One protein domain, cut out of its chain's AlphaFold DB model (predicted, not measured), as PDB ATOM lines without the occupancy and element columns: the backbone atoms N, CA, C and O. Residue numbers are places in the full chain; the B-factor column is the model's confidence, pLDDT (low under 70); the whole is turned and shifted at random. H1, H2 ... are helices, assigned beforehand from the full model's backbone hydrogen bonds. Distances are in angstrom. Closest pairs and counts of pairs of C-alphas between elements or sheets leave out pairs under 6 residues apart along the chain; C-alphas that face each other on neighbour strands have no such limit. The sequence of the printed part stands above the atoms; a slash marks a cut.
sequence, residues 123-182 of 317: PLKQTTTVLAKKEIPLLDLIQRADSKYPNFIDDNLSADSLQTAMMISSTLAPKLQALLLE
ATOM      1  N   PRO A 123     -48.872  55.419  36.724       91.19
ATOM      2  CA  PRO A 123     -49.467  56.608  37.338       91.19
ATOM      3  C   PRO A 123     -50.979  56.481  37.555       91.19
ATOM      4  O   PRO A 123     -51.485  56.905  38.588       91.19
ATOM      5  N   LEU A 124     -51.700  55.840  36.627       91.25
ATOM      6  CA  LEU A 124     -53.147  55.623  36.764       91.25
ATOM      7  C   LEU A 124     -53.455  54.623  37.879       91.25
ATOM      8  O   LEU A 124     -54.399  54.815  38.644       91.25
ATOM      9  N   LYS A 125     -52.654  53.559  38.013       91.75
ATOM     10  CA  LYS A 125     -52.842  52.606  39.113       91.75
ATOM     11  C   LYS A 125     -52.551  53.250  40.468       91.75
ATOM     12  O   LYS A 125     -53.267  52.999  41.435       91.75
ATOM     13  N   GLN A 126     -51.539  54.110  40.534       92.88
ATOM     14  CA  GLN A 126     -51.213  54.861  41.741       92.88
ATOM     15  C   GLN A 126     -52.339  55.830  42.122       92.88
ATOM     16  O   GLN A 126     -52.777  55.817  43.272       92.88
ATOM     17  N   THR A 127     -52.851  56.628  41.178       91.56
ATOM     18  CA  THR A 127     -53.941  57.578  41.460       91.56
ATOM     19  C   THR A 127     -55.216  56.861  41.882       91.56
ATOM     20  O   THR A 127     -55.779  57.203  42.917       91.56
ATOM     21  N   THR A 128     -55.637  55.823  41.156       92.12
ATOM     22  CA  THR A 128     -56.829  55.026  41.507       92.12
ATOM     23  C   THR A 128     -56.701  54.370  42.878       92.12
ATOM     24  O   THR A 128     -57.655  54.386  43.647       92.12
ATOM     25  N   THR A 129     -55.516  53.875  43.240       94.00
ATOM     26  CA  THR A 129     -55.273  53.260  44.554       94.00
ATOM     27  C   THR A 129     -55.334  54.292  45.686       94.00
ATOM     28  O   THR A 129     -55.921  54.034  46.737       94.00
ATOM     29  N   VAL A 130     -54.758  55.483  45.482       95.62
ATOM     30  CA  VAL A 130     -54.840  56.587  46.454       95.62
ATOM     31  C   VAL A 130     -56.285  57.063  46.618       95.62
ATOM     32  O   VAL A 130     -56.727  57.277  47.744       95.62
ATOM     33  N   LEU A 131     -57.024  57.192  45.515       93.12
ATOM     34  CA  LEU A 131     -58.425  57.609  45.515       93.12
ATOM     35  C   LEU A 131     -59.342  56.576  46.172       93.12
ATOM     36  O   LEU A 131     -60.161  56.954  47.004       93.12
ATOM     37  N   ALA A 132     -59.132  55.285  45.900       93.69
ATOM     38  CA  ALA A 132     -59.842  54.194  46.563       93.69
ATOM     39  C   ALA A 132     -59.622  54.224  48.083       93.69
ATOM     40  O   ALA A 132     -60.577  54.136  48.845       93.69
ATOM     41  N   LYS A 133     -58.383  54.460  48.542       96.44
ATOM     42  CA  LYS A 133     -58.074  54.615  49.976       96.44
ATOM     43  C   LYS A 133     -58.733  55.847  50.609       96.44
ATOM     44  O   LYS A 133     -58.918  55.888  51.822       96.44
ATOM     45  N   LYS A 134     -59.015  56.877  49.813       95.19
ATOM     46  CA  LYS A 134     -59.699  58.097  50.254       95.19
ATOM     47  C   LYS A 134     -61.215  58.032  50.075       95.19
ATOM     48  O   LYS A 134     -61.867  58.994  50.456       95.19
ATOM     49  N   GLU A 135     -61.743  56.943  49.511       95.50
ATOM     50  CA  GLU A 135     -63.166  56.770  49.185       95.50
ATOM     51  C   GLU A 135     -63.710  57.881  48.264       95.50
ATOM     52  O   GLU A 135     -64.885  58.233  48.304       95.50
ATOM     53  N   ILE A 136     -62.846  58.447  47.412       92.69
ATOM     54  CA  ILE A 136     -63.223  59.487  46.447       92.69
ATOM     55  C   ILE A 136     -63.282  58.848  45.058       92.69
ATOM     56  O   ILE A 136     -62.244  58.395  44.567       92.69
ATOM     57  N   PRO A 137     -64.441  58.820  44.380       90.69
ATOM     58  CA  PRO A 137     -64.506  58.293  43.026       90.69
ATOM     59  C   PRO A 137     -63.757  59.220  42.058       90.69
ATOM     60  O   PRO A 137     -63.843  60.447  42.139       90.69
ATOM     61  N   LEU A 138     -63.020  58.625  41.114       90.50
ATOM     62  CA  LEU A 138     -62.220  59.368  40.133       90.50
ATOM     63  C   LEU A 138     -63.084  60.323  39.293       90.50
ATOM     64  O   LEU A 138     -62.652  61.435  38.999       90.50
ATOM     65  N   LEU A 139     -64.308  59.906  38.952       89.69
ATOM     66  CA  LEU A 139     -65.253  60.727  38.199       89.69
ATOM     67  C   LEU A 139     -65.576  62.036  38.927       89.69
ATOM     68  O   LEU A 139     -65.461  63.094  38.319       89.69
ATOM     69  N   ASP A 140     -65.913  61.980  40.219       88.81
ATOM     70  CA  ASP A 140     -66.236  63.172  41.010       88.81
ATOM     71  C   ASP A 140     -65.073  64.156  41.061       88.81
ATOM     72  O   ASP A 140     -65.277  65.367  40.998       88.81
ATOM     73  N   LEU A 141     -63.845  63.648  41.201       89.81
ATOM     74  CA  LEU A 141     -62.655  64.491  41.244       89.81
ATOM     75  C   LEU A 141     -62.461  65.228  39.918       89.81
ATOM     76  O   LEU A 141     -62.234  66.436  39.924       89.81
ATOM     77  N   ILE A 142     -62.560  64.512  38.794       88.94
ATOM     78  CA  ILE A 142     -62.390  65.103  37.460       88.94
ATOM     79  C   ILE A 142     -63.518  66.091  37.176       88.94
ATOM     80  O   ILE A 142     -63.263  67.187  36.689       88.94
ATOM     81  N   GLN A 143     -64.753  65.726  37.518       87.62
ATOM     82  CA  GLN A 143     -65.906  66.596  37.352       87.62
ATOM     83  C   GLN A 143     -65.749  67.880  38.167       87.62
ATOM     84  O   GLN A 143     -65.884  68.949  37.596       87.62
ATOM     85  N   ARG A 144     -65.375  67.815  39.451       87.69
ATOM     86  CA  ARG A 144     -65.151  69.017  40.282       87.69
ATOM     87  C   ARG A 144     -64.001  69.902  39.794       87.69
ATOM     88  O   ARG A 144     -63.963  71.075  40.148       87.69
ATOM     89  N   ALA A 145     -63.056  69.345  39.038       87.12
ATOM     90  CA  ALA A 145     -61.972  70.109  38.428       87.12
ATOM     91  C   ALA A 145     -62.404  70.842  37.143       87.12
ATOM     92  O   ALA A 145     -61.699  71.749  36.702       87.12
ATOM     93  N   ASP A 146     -63.536  70.467  36.541       85.44
ATOM     94  CA  ASP A 146     -64.083  71.147  35.370       85.44
ATOM     95  C   ASP A 146     -64.781  72.454  35.775       85.44
ATOM     96  O   ASP A 146     -65.628  72.491  36.665       85.44
ATOM     97  N   SER A 147     -64.464  73.531  35.057       84.31
ATOM     98  CA  SER A 147     -65.131  74.833  35.167       84.31
ATOM     99  C   SER A 147     -66.647  74.785  34.943       84.31
ATOM    100  O   SER A 147     -67.358  75.647  35.449       84.31
ATOM    101  N   LYS A 148     -67.140  73.800  34.179       79.44
ATOM    102  CA  LYS A 148     -68.564  73.637  33.841       79.44
ATOM    103  C   LYS A 148     -69.343  72.801  34.858       79.44
ATOM    104  O   LYS A 148     -70.533  72.553  34.673       79.44
ATOM    105  N   TYR A 149     -68.688  72.353  35.926       82.25
ATOM    106  CA  TYR A 149     -69.347  71.610  36.987       82.25
ATOM    107  C   TYR A 149     -70.243  72.521  37.834       82.25
ATOM    108  O   TYR A 149     -69.786  73.577  38.273       82.25
ATOM    109  N   PRO A 150     -71.476  72.102  38.167       83.50
ATOM    110  CA  PRO A 150     -72.120  70.825  37.837       83.50
ATOM    111  C   PRO A 150     -72.738  70.752  36.426       83.50
ATOM    112  O   PRO A 150     -73.585  71.556  36.048       83.50
ATOM    113  N   ASN A 151     -72.427  69.678  35.692       74.56
ATOM    114  CA  ASN A 151     -72.824  69.499  34.283       74.56
ATOM    115  C   ASN A 151     -74.334  69.282  34.040       74.56
ATOM    116  O   ASN A 151     -74.764  69.201  32.892       74.56
ATOM    117  N   PHE A 152     -75.140  69.151  35.098       76.25
ATOM    118  CA  PHE A 152     -76.577  68.864  35.011       76.25
ATOM    119  C   PHE A 152     -77.475  70.111  35.018       76.25
ATOM    120  O   PHE A 152     -78.681  69.962  34.852       76.25
ATOM    121  N   ILE A 153     -76.930  71.313  35.243       80.31
ATOM    122  CA  ILE A 153     -77.742  72.540  35.365       80.31
ATOM    123  C   ILE A 153     -77.977  73.216  34.002       80.31
ATOM    124  O   ILE A 153     -79.094  73.646  33.732       80.31
ATOM    125  N   ASP A 154     -76.971  73.245  33.121       72.75
ATOM    126  CA  ASP A 154     -76.965  74.110  31.924       72.75
ATOM    127  C   ASP A 154     -77.023  73.340  30.583       72.75
ATOM    128  O   ASP A 154     -76.334  73.698  29.632       72.75
ATOM    129  N   ASP A 155     -77.775  72.234  30.497       68.75
ATOM    130  CA  ASP A 155     -77.840  71.363  29.296       68.75
ATOM    131  C   ASP A 155     -76.468  70.788  28.846       68.75
ATOM    132  O   ASP A 155     -76.295  70.240  27.755       68.75
ATOM    133  N   ASN A 156     -75.473  70.835  29.737       69.94
ATOM    134  CA  ASN A 156     -74.093  70.393  29.514       69.94
ATOM    135  C   ASN A 156     -73.905  68.864  29.629       69.94
ATOM    136  O   ASN A 156     -72.775  68.380  29.718       69.94
ATOM    137  N   LEU A 157     -74.984  68.075  29.584       74.94
ATOM    138  CA  LEU A 157     -74.921  66.606  29.625       74.94
ATOM    139  C   LEU A 157     -74.210  66.011  28.402       74.94
ATOM    140  O   LEU A 157     -73.601  64.948  28.495       74.94
ATOM    141  N   SER A 158     -74.249  66.715  27.272       74.69
ATOM    142  CA  SER A 158     -73.548  66.325  26.045       74.69
ATOM    143  C   SER A 158     -72.155  66.946  25.925       74.69
ATOM    144  O   SER A 158     -71.510  66.758  24.897       74.69
ATOM    145  N   ALA A 159     -71.680  67.688  26.934       81.19
ATOM    146  CA  ALA A 159     -70.397  68.372  26.858       81.19
ATOM    147  C   ALA A 159     -69.238  67.381  26.659       81.19
ATOM    148  O   ALA A 159     -69.116  66.390  27.383       81.19
ATOM    149  N   ASP A 160     -68.337  67.698  25.726       84.25
ATOM    150  CA  ASP A 160     -67.127  66.908  25.456       84.25
ATOM    151  C   ASP A 160     -66.282  66.681  26.716       84.25
ATOM    152  O   ASP A 160     -65.669  65.625  26.882       84.25
ATOM    153  N   SER A 161     -66.277  67.647  27.642       82.06
ATOM    154  CA  SER A 161     -65.561  67.526  28.912       82.06
ATOM    155  C   SER A 161     -66.148  66.436  29.812       82.06
ATOM    156  O   SER A 161     -65.389  65.669  30.403       82.06
ATOM    157  N   LEU A 162     -67.478  66.281  29.851       83.62
ATOM    158  CA  LEU A 162     -68.139  65.208  30.593       83.62
ATOM    159  C   LEU A 162     -67.885  63.845  29.948       83.62
ATOM    160  O   LEU A 162     -67.561  62.895  30.659       83.62
ATOM    161  N   GLN A 163     -67.977  63.745  28.620       84.94
ATOM    162  CA  GLN A 163     -67.670  62.499  27.909       84.94
ATOM    163  C   GLN A 163     -66.218  62.069  28.161       84.94
ATOM    164  O   GLN A 163     -65.948  60.908  28.473       84.94
ATOM    165  N   THR A 164     -65.291  63.029  28.122       83.88
ATOM    166  CA  THR A 164     -63.877  62.808  28.439       83.88
ATOM    167  C   THR A 164     -63.695  62.383  29.897       83.88
ATOM    168  O   THR A 164     -62.975  61.424  30.171       83.88
ATOM    169  N   ALA A 165     -64.386  63.028  30.840       85.94
ATOM    170  CA  ALA A 165     -64.340  62.665  32.254       85.94
ATOM    171  C   ALA A 165     -64.875  61.248  32.503       85.94
ATOM    172  O   ALA A 165     -64.238  60.471  33.214       85.94
ATOM    173  N   MET A 166     -65.996  60.881  31.876       85.38
ATOM    174  CA  MET A 166     -66.553  59.527  31.928       85.38
ATOM    175  C   MET A 166     -65.567  58.503  31.356       85.38
ATOM    176  O   MET A 166     -65.294  57.488  32.000       85.38
ATOM    177  N   MET A 167     -64.959  58.795  30.204       84.25
ATOM    178  CA  MET A 167     -63.957  57.931  29.579       84.25
ATOM    179  C   MET A 167     -62.736  57.723  30.483       84.25
ATOM    180  O   MET A 167     -62.339  56.583  30.715       84.25
ATOM    181  N   ILE A 168     -62.171  58.786  31.062       83.75
ATOM    182  CA  ILE A 168     -61.030  58.689  31.989       83.75
ATOM    183  C   ILE A 168     -61.435  57.958  33.280       83.75
ATOM    184  O   ILE A 168     -60.657  57.169  33.819       83.75
ATOM    185  N   SER A 169     -62.666  58.163  33.760       86.00
ATOM    186  CA  SER A 169     -63.175  57.513  34.971       86.00
ATOM    187  C   SER A 169     -63.374  56.003  34.840       86.00
ATOM    188  O   SER A 169     -63.419  55.324  35.860       86.00
ATOM    189  N   SER A 170     -63.406  55.459  33.615       83.25
ATOM    190  CA  SER A 170     -63.473  54.011  33.364       83.25
ATOM    191  C   SER A 170     -62.264  53.232  33.904       83.25
ATOM    192  O   SER A 170     -62.237  52.007  33.828       83.25
ATOM    193  N   THR A 171     -61.250  53.926  34.449       80.19
ATOM    194  CA  THR A 171     -59.984  53.382  34.977       80.19
ATOM    195  C   THR A 171     -59.161  52.603  33.952       80.19
ATOM    196  O   THR A 171     -58.158  51.973  34.290       80.19
ATOM    197  N   LEU A 172     -59.537  52.695  32.675       85.38
ATOM    198  CA  LEU A 172     -58.826  52.069  31.582       85.38
ATOM    199  C   LEU A 172     -57.557  52.866  31.258       85.38
ATOM    200  O   LEU A 172     -57.604  54.090  31.134       85.38
ATOM    201  N   ALA A 173     -56.418  52.188  31.099       87.62
ATOM    202  CA  ALA A 173     -55.167  52.851  30.732       87.62
ATOM    203  C   ALA A 173     -55.309  53.603  29.390       87.62
ATOM    204  O   ALA A 173     -55.980  53.094  28.493       87.62
ATOM    205  N   PRO A 174     -54.640  54.756  29.185       87.00
ATOM    206  CA  PRO A 174     -54.756  55.518  27.936       87.00
ATOM    207  C   PRO A 174     -54.412  54.688  26.695       87.00
ATOM    208  O   PRO A 174     -55.095  54.754  25.676       87.00
ATOM    209  N   LYS A 175     -53.385  53.837  26.807       87.62
ATOM    210  CA  LYS A 175     -53.007  52.913  25.738       87.62
ATOM    211  C   LYS A 175     -54.094  51.875  25.469       87.62
ATOM    212  O   LYS A 175     -54.383  51.614  24.312       87.62
ATOM    213  N   LEU A 176     -54.732  51.335  26.509       86.12
ATOM    214  CA  LEU A 176     -55.865  50.422  26.347       86.12
ATOM    215  C   LEU A 176     -57.056  51.124  25.687       86.12
ATOM    216  O   LEU A 176     -57.649  50.554  24.784       86.12
ATOM    217  N   GLN A 177     -57.373  52.365  26.068       86.94
ATOM    218  CA  GLN A 177     -58.425  53.153  25.413       86.94
ATOM    219  C   GLN A 177     -58.125  53.348  23.921       86.94
ATOM    220  O   GLN A 177     -58.981  53.083  23.080       86.94
ATOM    221  N   ALA A 178     -56.892  53.742  23.586       87.31
ATOM    222  CA  ALA A 178     -56.450  53.874  22.200       87.31
ATOM    223  C   ALA A 178     -56.551  52.543  21.443       87.31
ATOM    224  O   ALA A 178     -56.989  52.524  20.296       87.31
ATOM    225  N   LEU A 179     -56.209  51.433  22.106       84.31
ATOM    226  CA  LEU A 179     -56.347  50.100  21.539       84.31
ATOM    227  C   LEU A 179     -57.797  49.731  21.289       84.31
ATOM    228  O   LEU A 179     -58.063  49.182  20.239       84.31
ATOM    229  N   LEU A 180     -58.746  50.081  22.158       80.88
ATOM    230  CA  LEU A 180     -60.165  49.812  21.903       80.88
ATOM    231  C   LEU A 180     -60.715  50.583  20.696       80.88
ATOM    232  O   LEU A 180     -61.623  50.093  20.022       80.88
ATOM    233  N   LEU A 181     -60.170  51.769  20.425       83.75
ATOM    234  CA  LEU A 181     -60.577  52.634  19.316       83.75
ATOM    235  C   LEU A 181     -59.860  52.306  17.996       83.75
ATOM    236  O   LEU A 181     -60.281  52.775  16.936       83.75
ATOM    237  N   GLU A 182     -58.784  51.516  18.031       81.81
ATOM    238  CA  GLU A 182     -58.014  51.165  16.839       81.81
ATOM    239  C   GLU A 182     -58.841  50.291  15.876       81.81
ATOM    240  O   GLU A 182     -59.594  49.395  16.265       81.81
TER     241      GLU A 182
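What this domain is: This is residues 123 to 182 of the 317 residues of an uncharacterized protein of Xenorhabdus sp. KJ12.1 (UniProt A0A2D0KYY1). Picture a flat arch: H2 and H3 stand side by side as a helical hairpin, joined at one end by the long loop of residues 146 to 159, while at the hairpin's other end H1 makes a loose corner with H2, the last turn of H1 near the first residue of H2, and H4 turns away beyond the end of H3. H1 and H4 are apart, and the arrangement has few contacts. The printed part has 60 residues with four named helices, in the order H1, H2, H3, H4, and no named strand; its class is all helix. It is only just loose, close to compact, with a radius of gyration of the C-alphas of 12.7 A, and its C-alphas span 34 by 33 by 13 A.

How they stand to each other: Start at the first printed residue, where H1, residues 123 to 133, begins. A tight link of four residues leads to H2, residues 138 to 145. H1 and H2 are close but not clearly touching: look at Leu 131 and Leu 138, whose C-alphas are the closest of the two helices at 6.8 A. Their lines stand about perpendicular, at 84 degrees. Past the long link of 14 residues you reach H3, residues 160 to 169, which touches H2. Their closest C-alphas are those of Leu 139 and Ser 169, 5.0 A apart. H2 and H3 form a helical hairpin and run opposite ways at a shallow tilt of 35.0 degrees, only just short of steep. A tight link of four residues then leads to H4, residues 174 to 181. H3 and H4 are apart, but only just, with their closest C-alphas 8.1 A apart. H4 is also apart from H1 and from H2, and H1 is apart from H3. In H1, H2, H3 and H4 every backbone O i to N i+4 pair is within hydrogen-bond range.

Where its parts are: Find C-alpha 123 at (-49.467, 56.608, 37.338); from there H1 runs 15.4 A to C-alpha 133. H2 goes from C-alpha 138 to C-alpha 145, a length of 10.9 A. Look for C-alpha 160 at (-67.127, 66.908, 25.456), from which H3 runs 13.9 A to C-alpha 169. H4 covers 10.8 A from C-alpha 174 to C-alpha 181, which you find at (-60.577, 52.634, 19.316).

The domain as a whole: The two C-alphas farthest apart are those of Ile 153, in the long link from H2 to H3, and Glu 182, the last printed residue, at 34.5 A. The printed part has no cut. In the B-factor column the mean pLDDT of the printed part is 85.7; look at residues 155 to 156 for the two values under 70, where the model's confidence is low.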